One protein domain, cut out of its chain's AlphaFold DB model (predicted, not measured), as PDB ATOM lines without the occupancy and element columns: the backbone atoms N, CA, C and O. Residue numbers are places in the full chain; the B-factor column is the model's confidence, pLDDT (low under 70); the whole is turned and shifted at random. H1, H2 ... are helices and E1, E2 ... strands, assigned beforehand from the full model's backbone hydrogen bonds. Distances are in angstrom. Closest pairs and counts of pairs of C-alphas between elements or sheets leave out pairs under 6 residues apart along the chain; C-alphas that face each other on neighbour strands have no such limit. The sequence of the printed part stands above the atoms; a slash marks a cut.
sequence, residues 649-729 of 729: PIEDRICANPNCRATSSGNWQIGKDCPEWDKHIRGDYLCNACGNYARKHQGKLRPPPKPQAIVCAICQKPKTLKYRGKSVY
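Overview. This is residues 649 to 729 of the 729 residues of the protein "GATA-type domain-containing protein" of Penicillium decumbens (UniProt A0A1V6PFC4). This model has little regular structure: a small head, in which the short helix H1 packs on the two-strand hairpin E1 and E2, follows a looping stretch, residues 649 to 676. A long tail, residues 697 to 729, leads away and folds back near Cys 715; residues 722 to 727 stand free. The printed part has 81 residues, with 15 in named elements, ordered E1, E2, H1; the class is mixed and the sheet antiparallel. The whole is loose, with a radius of gyration of the C-alphas of 15.9 A and spans of 46 by 32 by 18 A.

Along the chain. E1 is residues 677 to 679, from C-alpha 677 at (29.345, 14.645, 1.036), 6.8 A long. E2 is residues 685 to 687, 6.9 A. H1 is residues 688 to 696, 12.1 A, ending at (23.582, 12.379, 15.470).

Arrangement. The hairpin strands E1 and E2 are antiparallel at 139 degrees, with N 678 and O 686 2.9 A apart, within hydrogen-bond range. The closest C-alphas of E1 and H1, Asp 678 and Gly 691, are 5.2 A apart. E2 and H1 are near each other. In H1 every O i to N i+4 pair is within hydrogen-bond range.

Size, cuts and confidence. The farthest C-alphas, Pro 649 and Cys 715, are 49.3 A apart. The printed part has no cut. Both links are tight. pLDDT is under 70 at residues 649 to 651, 665 to 672 and 706 to 729.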
ATOM      1  N   PRO A 649      37.826  14.640  -9.588       46.03
ATOM      2  CA  PRO A 649      36.424  14.959  -9.802       46.03
ATOM      3  C   PRO A 649      35.619  13.677  -9.582       46.03
ATOM      4  O   PRO A 649      35.777  12.720 -10.336       46.03
ATOM      5  N   ILE A 650      34.832  13.608  -8.505       53.34
ATOM      6  CA  ILE A 650      33.979  12.440  -8.279       53.34
ATOM      7  C   ILE A 650      32.670  12.689  -9.009       53.34
ATOM      8  O   ILE A 650      31.787  13.376  -8.498       53.34
ATOM      9  N   GLU A 651      32.609  12.147 -10.217       57.38
ATOM     10  CA  GLU A 651      31.428  12.137 -11.067       57.38
ATOM     11  C   GLU A 651      30.257  11.433 -10.351       57.38
ATOM     12  O   GLU A 651      30.447  10.480  -9.590       57.38
ATOM     13  N   ASP A 652      29.059  11.982 -10.551       71.62
ATOM     14  CA  ASP A 652      27.735  11.439 -10.224       71.62
ATOM     15  C   ASP A 652      27.585  10.650  -8.910       71.62
ATOM     16  O   ASP A 652      27.232   9.469  -8.870       71.62
ATOM     17  N   ARG A 653      27.735  11.359  -7.784       80.44
ATOM     18  CA  ARG A 653      27.237  10.886  -6.487       80.44
ATOM     19  C   ARG A 653      25.735  11.113  -6.357       80.44
ATOM     20  O   ARG A 653      25.237  12.224  -6.543       80.44
ATOM     21  N   ILE A 654      25.044  10.067  -5.915       87.69
ATOM     22  CA  ILE A 654      23.662  10.101  -5.429       87.69
ATOM     23  C   ILE A 654      23.692   9.792  -3.928       87.69
ATOM     24  O   ILE A 654      24.476   8.961  -3.471       87.69
ATOM     25  N   CYS A 655      22.868  10.477  -3.138       90.69
ATOM     26  CA  CYS A 655      22.763  10.227  -1.702       90.69
ATOM     27  C   CYS A 655      22.117   8.858  -1.433       90.69
ATOM     28  O   CYS A 655      20.974   8.613  -1.802       90.69
ATOM     29  N   ALA A 656      22.842   7.979  -0.736       93.06
ATOM     30  CA  ALA A 656      22.427   6.603  -0.448       93.06
ATOM     31  C   ALA A 656      21.300   6.468   0.600       93.06
ATOM     32  O   ALA A 656      20.936   5.362   0.992       93.06
ATOM     33  N   ASN A 657      20.735   7.582   1.073       92.62
ATOM     34  CA  ASN A 657      19.488   7.554   1.824       92.62
ATOM     35  C   ASN A 657      18.315   7.552   0.826       92.62
ATOM     36  O   ASN A 657      18.137   8.571   0.155       92.62
ATOM     37  N   PRO A 658      17.475   6.500   0.748       89.25
ATOM     38  CA  PRO A 658      16.381   6.430  -0.230       89.25
ATOM     39  C   PRO A 658      15.381   7.593  -0.105       89.25
ATOM     40  O   PRO A 658      14.787   8.010  -1.099       89.25
ATOM     41  N   ASN A 659      15.271   8.188   1.089       89.62
ATOM     42  CA  ASN A 659      14.441   9.364   1.369       89.62
ATOM     43  C   ASN A 659      15.032  10.689   0.838       89.62
ATOM     44  O   ASN A 659      14.471  11.757   1.074       89.62
ATOM     45  N   CYS A 660      16.201  10.668   0.188       82.12
ATOM     46  CA  CYS A 660      16.930  11.862  -0.222       82.12
ATOM     47  C   CYS A 660      17.604  11.659  -1.583       82.12
ATOM     48  O   CYS A 660      18.752  11.241  -1.665       82.12
ATOM     49  N   ARG A 661      16.922  12.033  -2.671       82.12
ATOM     50  CA  ARG A 661      17.445  11.938  -4.049       82.12
ATOM     51  C   ARG A 661      18.373  13.107  -4.425       82.12
ATOM     52  O   ARG A 661      18.247  13.675  -5.504       82.12
ATOM     53  N   ALA A 662      19.257  13.500  -3.509       85.00
ATOM     54  CA  ALA A 662      20.233  14.564  -3.742       85.00
ATOM     55  C   ALA A 662      21.391  14.068  -4.621       85.00
ATOM     56  O   ALA A 662      21.885  12.954  -4.419       85.00
ATOM     57  N   THR A 663      21.828  14.907  -5.560       83.25
ATOM     58  CA  THR A 663      22.842  14.607  -6.585       83.25
ATOM     59  C   THR A 663      24.047  15.552  -6.491       83.25
ATOM     60  O   THR A 663      24.005  16.572  -5.799       83.25
ATOM     61  N   SER A 664      25.157  15.203  -7.152       74.44
ATOM     62  CA  SER A 664      26.347  16.063  -7.306       74.44
ATOM     63  C   SER A 664      26.429  16.759  -8.673       74.44
ATOM     64  O   SER A 664      27.505  17.183  -9.092       74.44
ATOM     65  N   SER A 665      25.308  16.834  -9.389       63.44
ATOM     66  CA  SER A 665      25.186  17.402 -10.732       63.44
ATOM     67  C   SER A 665      25.575  18.885 -10.778       63.44
ATOM     68  O   SER A 665      25.093  19.688  -9.989       63.44
ATOM     69  N   GLY A 666      26.397  19.287 -11.754       50.34
ATOM     70  CA  GLY A 666      26.858  20.681 -11.890       50.34
ATOM     71  C   GLY A 666      25.776  21.712 -12.264       50.34
ATOM     72  O   GLY A 666      26.047  22.913 -12.259       50.34
ATOM     73  N   ASN A 667      24.556  21.265 -12.574       52.28
ATOM     74  CA  ASN A 667      23.426  22.102 -12.976       52.28
ATOM     75  C   ASN A 667      22.586  22.517 -11.759       52.28
ATOM     76  O   ASN A 667      21.534  21.926 -11.526       52.28
ATOM     77  N   TRP A 668      23.041  23.543 -11.031       44.38
ATOM     78  CA  TRP A 668      22.427  24.073  -9.801       44.38
ATOM     79  C   TRP A 668      20.886  24.181  -9.856       44.38
ATOM     80  O   TRP A 668      20.328  25.183 -10.309       44.38
ATOM     81  N   GLN A 669      20.193  23.182  -9.306       52.06
ATOM     82  CA  GLN A 669      18.769  23.224  -8.985       52.06
ATOM     83  C   GLN A 669      18.600  23.443  -7.481       52.06
ATOM     84  O   GLN A 669      18.925  22.583  -6.656       52.06
ATOM     85  N   ILE A 670      18.047  24.606  -7.124       42.44
ATOM     86  CA  ILE A 670      17.768  24.995  -5.737       42.44
ATOM     87  C   ILE A 670      16.950  23.888  -5.054       42.44
ATOM     88  O   ILE A 670      15.813  23.618  -5.433       42.44
ATOM     89  N   GLY A 671      17.553  23.245  -4.049       54.84
ATOM     90  CA  GLY A 671      16.937  22.177  -3.254       54.84
ATOM     91  C   GLY A 671      17.333  20.736  -3.607       54.84
ATOM     92  O   GLY A 671      16.916  19.839  -2.877       54.84
ATOM     93  N   LYS A 672      18.134  20.480  -4.657       58.47
ATOM     94  CA  LYS A 672      18.552  19.108  -5.035       58.47
ATOM     95  C   LYS A 672      20.046  18.826  -4.917       58.47
ATOM     96  O   LYS A 672      20.409  17.759  -4.423       58.47
ATOM     97  N   ASP A 673      20.903  19.745  -5.351       71.19
ATOM     98  CA  ASP A 673      22.347  19.497  -5.357       71.19
ATOM     99  C   ASP A 673      22.952  19.671  -3.957       71.19
ATOM    100  O   ASP A 673      22.571  20.574  -3.204       71.19
ATOM    101  N   CYS A 674      23.913  18.815  -3.590       74.50
ATOM    102  CA  CYS A 674      24.622  18.933  -2.314       74.50
ATOM    103  C   CYS A 674      26.127  19.195  -2.515       74.50
ATOM    104  O   CYS A 674      26.808  18.356  -3.110       74.50
ATOM    105  N   PRO A 675      26.678  20.312  -1.993       72.00
ATOM    106  CA  PRO A 675      28.088  20.660  -2.182       72.00
ATOM    107  C   PRO A 675      29.047  19.845  -1.300       72.00
ATOM    108  O   PRO A 675      30.245  19.810  -1.566       72.00
ATOM    109  N   GLU A 676      28.545  19.189  -0.249       83.62
ATOM    110  CA  GLU A 676      29.353  18.452   0.725       83.62
ATOM    111  C   GLU A 676      28.783  17.051   0.970       83.62
ATOM    112  O   GLU A 676      27.574  16.863   1.132       83.62
ATOM    113  N   TRP A 677      29.680  16.065   1.012       88.19
ATOM    114  CA  TRP A 677      29.345  14.645   1.036       88.19
ATOM    115  C   TRP A 677      30.052  13.937   2.184       88.19
ATOM    116  O   TRP A 677      31.278  13.828   2.200       88.19
ATOM    117  N   ASP A 678      29.259  13.416   3.110       88.38
ATOM    118  CA  ASP A 678      29.718  12.565   4.199       88.38
ATOM    119  C   ASP A 678      29.757  11.098   3.764       88.38
ATOM    120  O   ASP A 678      29.023  10.675   2.869       88.38
ATOM    121  N   LYS A 679      30.594  10.298   4.432       91.19
ATOM    122  CA  LYS A 679      30.621   8.842   4.262       91.19
ATOM    123  C   LYS A 679      29.889   8.177   5.428       91.19
ATOM    124  O   LYS A 679      30.172   8.475   6.588       91.19
ATOM    125  N   HIS A 680      28.928   7.309   5.127       91.50
ATOM    126  CA  HIS A 680      28.177   6.533   6.115       91.50
ATOM    127  C   HIS A 680      29.029   5.395   6.690       91.50
ATOM    128  O   HIS A 680      30.039   5.005   6.104       91.50
ATOM    129  N   ILE A 681      28.603   4.821   7.820       86.38
ATOM    130  CA  ILE A 681      29.289   3.682   8.457       86.38
ATOM    131  C   ILE A 681      29.320   2.422   7.573       86.38
ATOM    132  O   ILE A 681      30.210   1.597   7.738       86.38
ATOM    133  N   ARG A 682      28.396   2.298   6.610       86.69
ATOM    134  CA  ARG A 682      28.376   1.232   5.590       86.69
ATOM    135  C   ARG A 682      29.347   1.471   4.425       86.69
ATOM    136  O   ARG A 682      29.579   0.574   3.627       86.69
ATOM    137  N   GLY A 683      29.941   2.663   4.339       89.56
ATOM    138  CA  GLY A 683      30.835   3.076   3.256       89.56
ATOM    139  C   GLY A 683      30.163   3.907   2.158       89.56
ATOM    140  O   GLY A 683      30.874   4.518   1.360       89.56
ATOM    141  N   ASP A 684      28.834   3.990   2.149       92.69
ATOM    142  CA  ASP A 684      28.060   4.760   1.171       92.69
ATOM    143  C   ASP A 684      28.239   6.279   1.334       92.69
ATOM    144  O   ASP A 684      28.635   6.764   2.397       92.69
ATOM    145  N   TYR A 685      27.895   7.056   0.302       92.69
ATOM    146  CA  TYR A 685      27.923   8.520   0.367       92.69
ATOM    147  C   TYR A 685      26.545   9.110   0.687       92.69
ATOM    148  O   TYR A 685      25.534   8.770   0.074       92.69
ATOM    149  N   LEU A 686      26.519  10.043   1.636       93.75
ATOM    150  CA  LEU A 686      25.339  10.803   2.036       93.75
ATOM    151  C   LEU A 686      25.570  12.295   1.797       93.75
ATOM    152  O   LEU A 686      26.656  12.813   2.052       93.75
ATOM    153  N   CYS A 687      24.523  13.008   1.387       93.88
ATOM    154  CA  CYS A 687      24.527  14.467   1.413       93.88
ATOM    155  C   CYS A 687      24.742  14.965   2.859       93.88
ATOM    156  O   CYS A 687      24.287  14.313   3.804       93.88
ATOM    157  N   ASN A 688      25.390  16.120   3.056       90.62
ATOM    158  CA  ASN A 688      25.728  16.668   4.384       90.62
ATOM    159  C   ASN A 688      24.530  16.658   5.375       90.62
ATOM    160  O   ASN A 688      24.658  16.264   6.534       90.62
ATOM    161  N   ALA A 689      23.312  16.964   4.912       88.44
ATOM    162  CA  ALA A 689      22.105  16.902   5.746       88.44
ATOM    163  C   ALA A 689      21.755  15.478   6.244       88.44
ATOM    164  O   ALA A 689      21.306  15.317   7.381       88.44
ATOM    165  N   CYS A 690      21.967  14.440   5.429       94.50
ATOM    166  CA  CYS A 690      21.782  13.045   5.838       94.50
ATOM    167  C   CYS A 690      22.983  12.509   6.632       94.50
ATOM    168  O   CYS A 690      22.784  11.739   7.570       94.50
ATOM    169  N   GLY A 691      24.204  12.954   6.322       93.94
ATOM    170  CA  GLY A 691      25.417  12.638   7.080       93.94
ATOM    171  C   GLY A 691      25.373  13.159   8.518       93.94
ATOM    172  O   GLY A 691      25.613  12.404   9.460       93.94
ATOM    173  N   ASN A 692      24.954  14.413   8.716       91.19
ATOM    174  CA  ASN A 692      24.708  14.980  10.046       91.19
ATOM    175  C   ASN A 692      23.639  14.217  10.827       91.19
ATOM    176  O   ASN A 692      23.832  13.954  12.014       91.19
ATOM    177  N   TYR A 693      22.537  13.834  10.173       94.19
ATOM    178  CA  TYR A 693      21.508  13.026  10.819       94.19
ATOM    179  C   TYR A 693      22.070  11.664  11.248       94.19
ATOM    180  O   TYR A 693      21.970  11.311  12.419       94.19
ATOM    181  N   ALA A 694      22.751  10.944  10.351       93.69
ATOM    182  CA  ALA A 694      23.354   9.651  10.665       93.69
ATOM    183  C   ALA A 694      24.402   9.746  11.788       93.69
ATOM    184  O   ALA A 694      24.406   8.904  12.684       93.69
ATOM    185  N   ARG A 695      25.241  10.795  11.813       92.06
ATOM    186  CA  ARG A 695      26.174  11.052  12.928       92.06
ATOM    187  C   ARG A 695      25.448  11.281  14.258       92.06
ATOM    188  O   ARG A 695      25.876  10.747  15.276       92.06
ATOM    189  N   LYS A 696      24.359  12.058  14.259       91.56
ATOM    190  CA  LYS A 696      23.582  12.379  15.470       91.56
ATOM    191  C   LYS A 696      22.737  11.196  15.971       91.56
ATOM    192  O   LYS A 696      22.548  11.060  17.175       91.56
ATOM    193  N   HIS A 697      22.260  10.342  15.068       92.38
ATOM    194  CA  HIS A 697      21.330   9.243  15.348       92.38
ATOM    195  C   HIS A 697      21.970   7.853  15.149       92.38
ATOM    196  O   HIS A 697      21.322   6.933  14.655       92.38
ATOM    197  N   GLN A 698      23.242   7.695  15.541       92.56
ATOM    198  CA  GLN A 698      23.949   6.402  15.638       92.56
ATOM    199  C   GLN A 698      23.894   5.541  14.355       92.56
ATOM    200  O   GLN A 698      23.714   4.328  14.395       92.56
ATOM    201  N   GLY A 699      24.029   6.173  13.190       91.38
ATOM    202  CA  GLY A 699      23.998   5.511  11.885       91.38
ATOM    203  C   GLY A 699      22.603   5.327  11.279       91.38
ATOM    204  O   GLY A 699      22.527   4.964  10.104       91.38
ATOM    205  N   LYS A 700      21.508   5.628  11.997       93.25
ATOM    206  CA  LYS A 700      20.153   5.628  11.417       93.25
ATOM    207  C   LYS A 700      20.064   6.668  10.291       93.25
ATOM    208  O   LYS A 700      20.513   7.804  10.447       93.25
ATOM    209  N   LEU A 701      19.499   6.280   9.147       93.75
ATOM    210  CA  LEU A 701      19.286   7.188   8.016       93.75
ATOM    211  C   LEU A 701      18.208   8.228   8.355       93.75
ATOM    212  O   LEU A 701      17.352   7.994   9.209       93.75
ATOM    213  N   ARG A 702      18.248   9.389   7.689       92.38
ATOM    214  CA  ARG A 702      17.232  10.433   7.882       92.38
ATOM    215  C   ARG A 702      15.886   9.916   7.343       92.38
ATOM    216  O   ARG A 702      15.855   9.539   6.167       92.38
ATOM    217  N   PRO A 703      14.806   9.891   8.148       89.69
ATOM    218  CA  PRO A 703      13.476   9.519   7.665       89.69
ATOM    219  C   PRO A 703      13.014  10.492   6.565       89.69
ATOM    220  O   PRO A 703      13.600  11.578   6.436       89.69
ATOM    221  N   PRO A 704      11.974  10.150   5.782       86.00
ATOM    222  CA  PRO A 704      11.329  11.147   4.938       86.00
ATOM    223  C   PRO A 704      10.861  12.328   5.809       86.00
ATOM    224  O   PRO A 704      10.590  12.145   7.003       86.00
ATOM    225  N   PRO A 705      10.787  13.555   5.264       75.69
ATOM    226  CA  PRO A 705      10.094  14.624   5.968       75.69
ATOM    227  C   PRO A 705       8.661  14.154   6.246       75.69
ATOM    228  O   PRO A 705       7.964  13.741   5.321       75.69
ATOM    229  N   LYS A 706       8.214  14.205   7.510       60.56
ATOM    230  CA  LYS A 706       6.774  14.116   7.790       60.56
ATOM    231  C   LYS A 706       6.093  15.221   6.967       60.56
ATOM    232  O   LYS A 706       6.631  16.334   6.984       60.56
ATOM    233  N   PRO A 707       4.978  14.950   6.263       49.53
ATOM    234  CA  PRO A 707       4.305  15.963   5.460       49.53
ATOM    235  C   PRO A 707       3.932  17.137   6.366       49.53
ATOM    236  O   PRO A 707       3.118  17.006   7.278       49.53
ATOM    237  N   GLN A 708       4.594  18.275   6.163       41.94
ATOM    238  CA  GLN A 708       4.313  19.479   6.931       41.94
ATOM    239  C   GLN A 708       3.087  20.132   6.310       41.94
ATOM    240  O   GLN A 708       3.160  20.652   5.198       41.94
ATOM    241  N   ALA A 709       1.963  20.091   7.025       46.78
ATOM    242  CA  ALA A 709       0.775  20.834   6.642       46.78
ATOM    243  C   ALA A 709       1.150  22.315   6.485       46.78
ATOM    244  O   ALA A 709       1.538  22.970   7.455       46.78
ATOM    245  N   ILE A 710       1.075  22.840   5.258       47.00
ATOM    246  CA  ILE A 710       1.359  24.252   4.988       47.00
ATOM    247  C   ILE A 710       0.140  25.056   5.444       47.00
ATOM    248  O   ILE A 710      -0.785  25.343   4.682       47.00
ATOM    249  N   VAL A 711       0.145  25.360   6.738       45.66
ATOM    250  CA  VAL A 711      -0.776  26.262   7.426       45.66
ATOM    251  C   VAL A 711      -0.645  27.650   6.805       45.66
ATOM    252  O   VAL A 711       0.439  28.235   6.769       45.66
ATOM    253  N   CYS A 712      -1.744  28.187   6.274       46.06
ATOM    254  CA  CYS A 712      -1.728  29.517   5.682       46.06
ATOM    255  C   CYS A 712      -1.602  30.581   6.784       46.06
ATOM    256  O   CYS A 712      -2.512  30.737   7.589       46.06
ATOM    257  N   ALA A 713      -0.519  31.362   6.786       41.00
ATOM    258  CA  ALA A 713      -0.205  32.338   7.841       41.00
ATOM    259  C   ALA A 713      -1.220  33.496   8.025       41.00
ATOM    260  O   ALA A 713      -1.001  34.354   8.874       41.00
ATOM    261  N   ILE A 714      -2.298  33.541   7.231       43.78
ATOM    262  CA  ILE A 714      -3.387  34.528   7.334       43.78
ATOM    263  C   ILE A 714      -4.674  33.903   7.900       43.78
ATOM    264  O   ILE A 714      -5.355  34.554   8.680       43.78
ATOM    265  N   CYS A 715      -5.014  32.659   7.535       58.00
ATOM    266  CA  CYS A 715      -6.283  32.017   7.922       58.00
ATOM    267  C   CYS A 715      -6.137  30.682   8.672       58.00
ATOM    268  O   CYS A 715      -7.134  30.015   8.913       58.00
ATOM    269  N   GLN A 716      -4.907  30.264   8.977       56.19
ATOM    270  CA  GLN A 716      -4.496  29.033   9.672       56.19
ATOM    271  C   GLN A 716      -5.021  27.678   9.136       56.19
ATOM    272  O   GLN A 716      -4.502  26.633   9.521       56.19
ATOM    273  N   LYS A 717      -5.937  27.644   8.158       53.09
ATOM    274  CA  LYS A 717      -6.359  26.394   7.507       53.09
ATOM    275  C   LYS A 717      -5.207  25.812   6.642       53.09
ATOM    276  O   LYS A 717      -4.488  26.577   5.977       53.09
ATOM    277  N   PRO A 718      -4.979  24.483   6.648       44.78
ATOM    278  CA  PRO A 718      -3.914  23.837   5.876       44.78
ATOM    279  C   PRO A 718      -4.238  23.840   4.374       44.78
ATOM    280  O   PRO A 718      -5.358  23.524   3.979       44.78
ATOM    281  N   LYS A 719      -3.264  24.170   3.512       48.75
ATOM    282  CA  LYS A 719      -3.456  24.181   2.047       48.75
ATOM    283  C   LYS A 719      -2.511  23.237   1.306       48.75
ATOM    284  O   LYS A 719      -1.293  23.390   1.345       48.75
ATOM    285  N   THR A 720      -3.089  22.321   0.529       45.09
ATOM    286  CA  THR A 720      -2.386  21.522  -0.484       45.09
ATOM    287  C   THR A 720      -2.127  22.363  -1.740       45.09
ATOM    288  O   THR A 720      -3.030  22.702  -2.504       45.09
ATOM    289  N   LEU A 721      -0.862  22.722  -1.970       40.97
ATOM    290  CA  LEU A 721      -0.446  23.551  -3.105       40.97
ATOM    291  C   LEU A 721      -0.353  22.734  -4.408       40.97
ATOM    292  O   LEU A 721       0.687  22.168  -4.740       40.97
ATOM    293  N   LYS A 722      -1.438  22.714  -5.194       38.91
ATOM    294  CA  LYS A 722      -1.415  22.236  -6.588       38.91
ATOM    295  C   LYS A 722      -0.682  23.248  -7.478       38.91
ATOM    296  O   LYS A 722      -1.250  24.273  -7.845       38.91
ATOM    297  N   TYR A 723       0.554  22.950  -7.880       34.31
ATOM    298  CA  TYR A 723       1.291  23.760  -8.857       34.31
ATOM    299  C   TYR A 723       1.266  23.080 -10.232       34.31
ATOM    300  O   TYR A 723       1.734  21.954 -10.385       34.31
ATOM    301  N   ARG A 724       0.700  23.758 -11.244       36.19
ATOM    302  CA  ARG A 724       0.536  23.244 -12.624       36.19
ATOM    303  C   ARG A 724      -0.101  21.844 -12.704       36.19
ATOM    304  O   ARG A 724       0.419  20.949 -13.366       36.19
ATOM    305  N   GLY A 725      -1.236  21.656 -12.029       42.41
ATOM    306  CA  GLY A 725      -2.081  20.464 -12.195       42.41
ATOM    307  C   GLY A 725      -1.541  19.161 -11.594       42.41
ATOM    308  O   GLY A 725      -2.166  18.122 -11.775       42.41
ATOM    309  N   LYS A 726      -0.420  19.189 -10.861       32.50
ATOM    310  CA  LYS A 726       0.068  18.038 -10.087       32.50
ATOM    311  C   LYS A 726       0.126  18.374  -8.600       32.50
ATOM    312  O   LYS A 726       0.507  19.483  -8.220       32.50
ATOM    313  N   SER A 727      -0.252  17.406  -7.771       32.56
ATOM    314  CA  SER A 727      -0.005  17.448  -6.330       32.56
ATOM    315  C   SER A 727       1.501  17.383  -6.088       32.56
ATOM    316  O   SER A 727       2.174  16.498  -6.620       32.56
ATOM    317  N   VAL A 728       2.027  18.322  -5.305       43.75
ATOM    318  CA  VAL A 728       3.406  18.288  -4.810       43.75
ATOM    319  C   VAL A 728       3.348  17.863  -3.346       43.75
ATOM    320  O   VAL A 728       2.624  18.482  -2.567       43.75
ATOM    321  N   TYR A 729       4.076  16.794  -3.022       39.28
ATOM    322  CA  TYR A 729       4.290  16.271  -1.669       39.28
ATOM    323  C   TYR A 729       5.632  16.773  -1.117       39.28
ATOM    324  O   TYR A 729       6.576  16.893  -1.935       39.28
TER     325      TYR A 729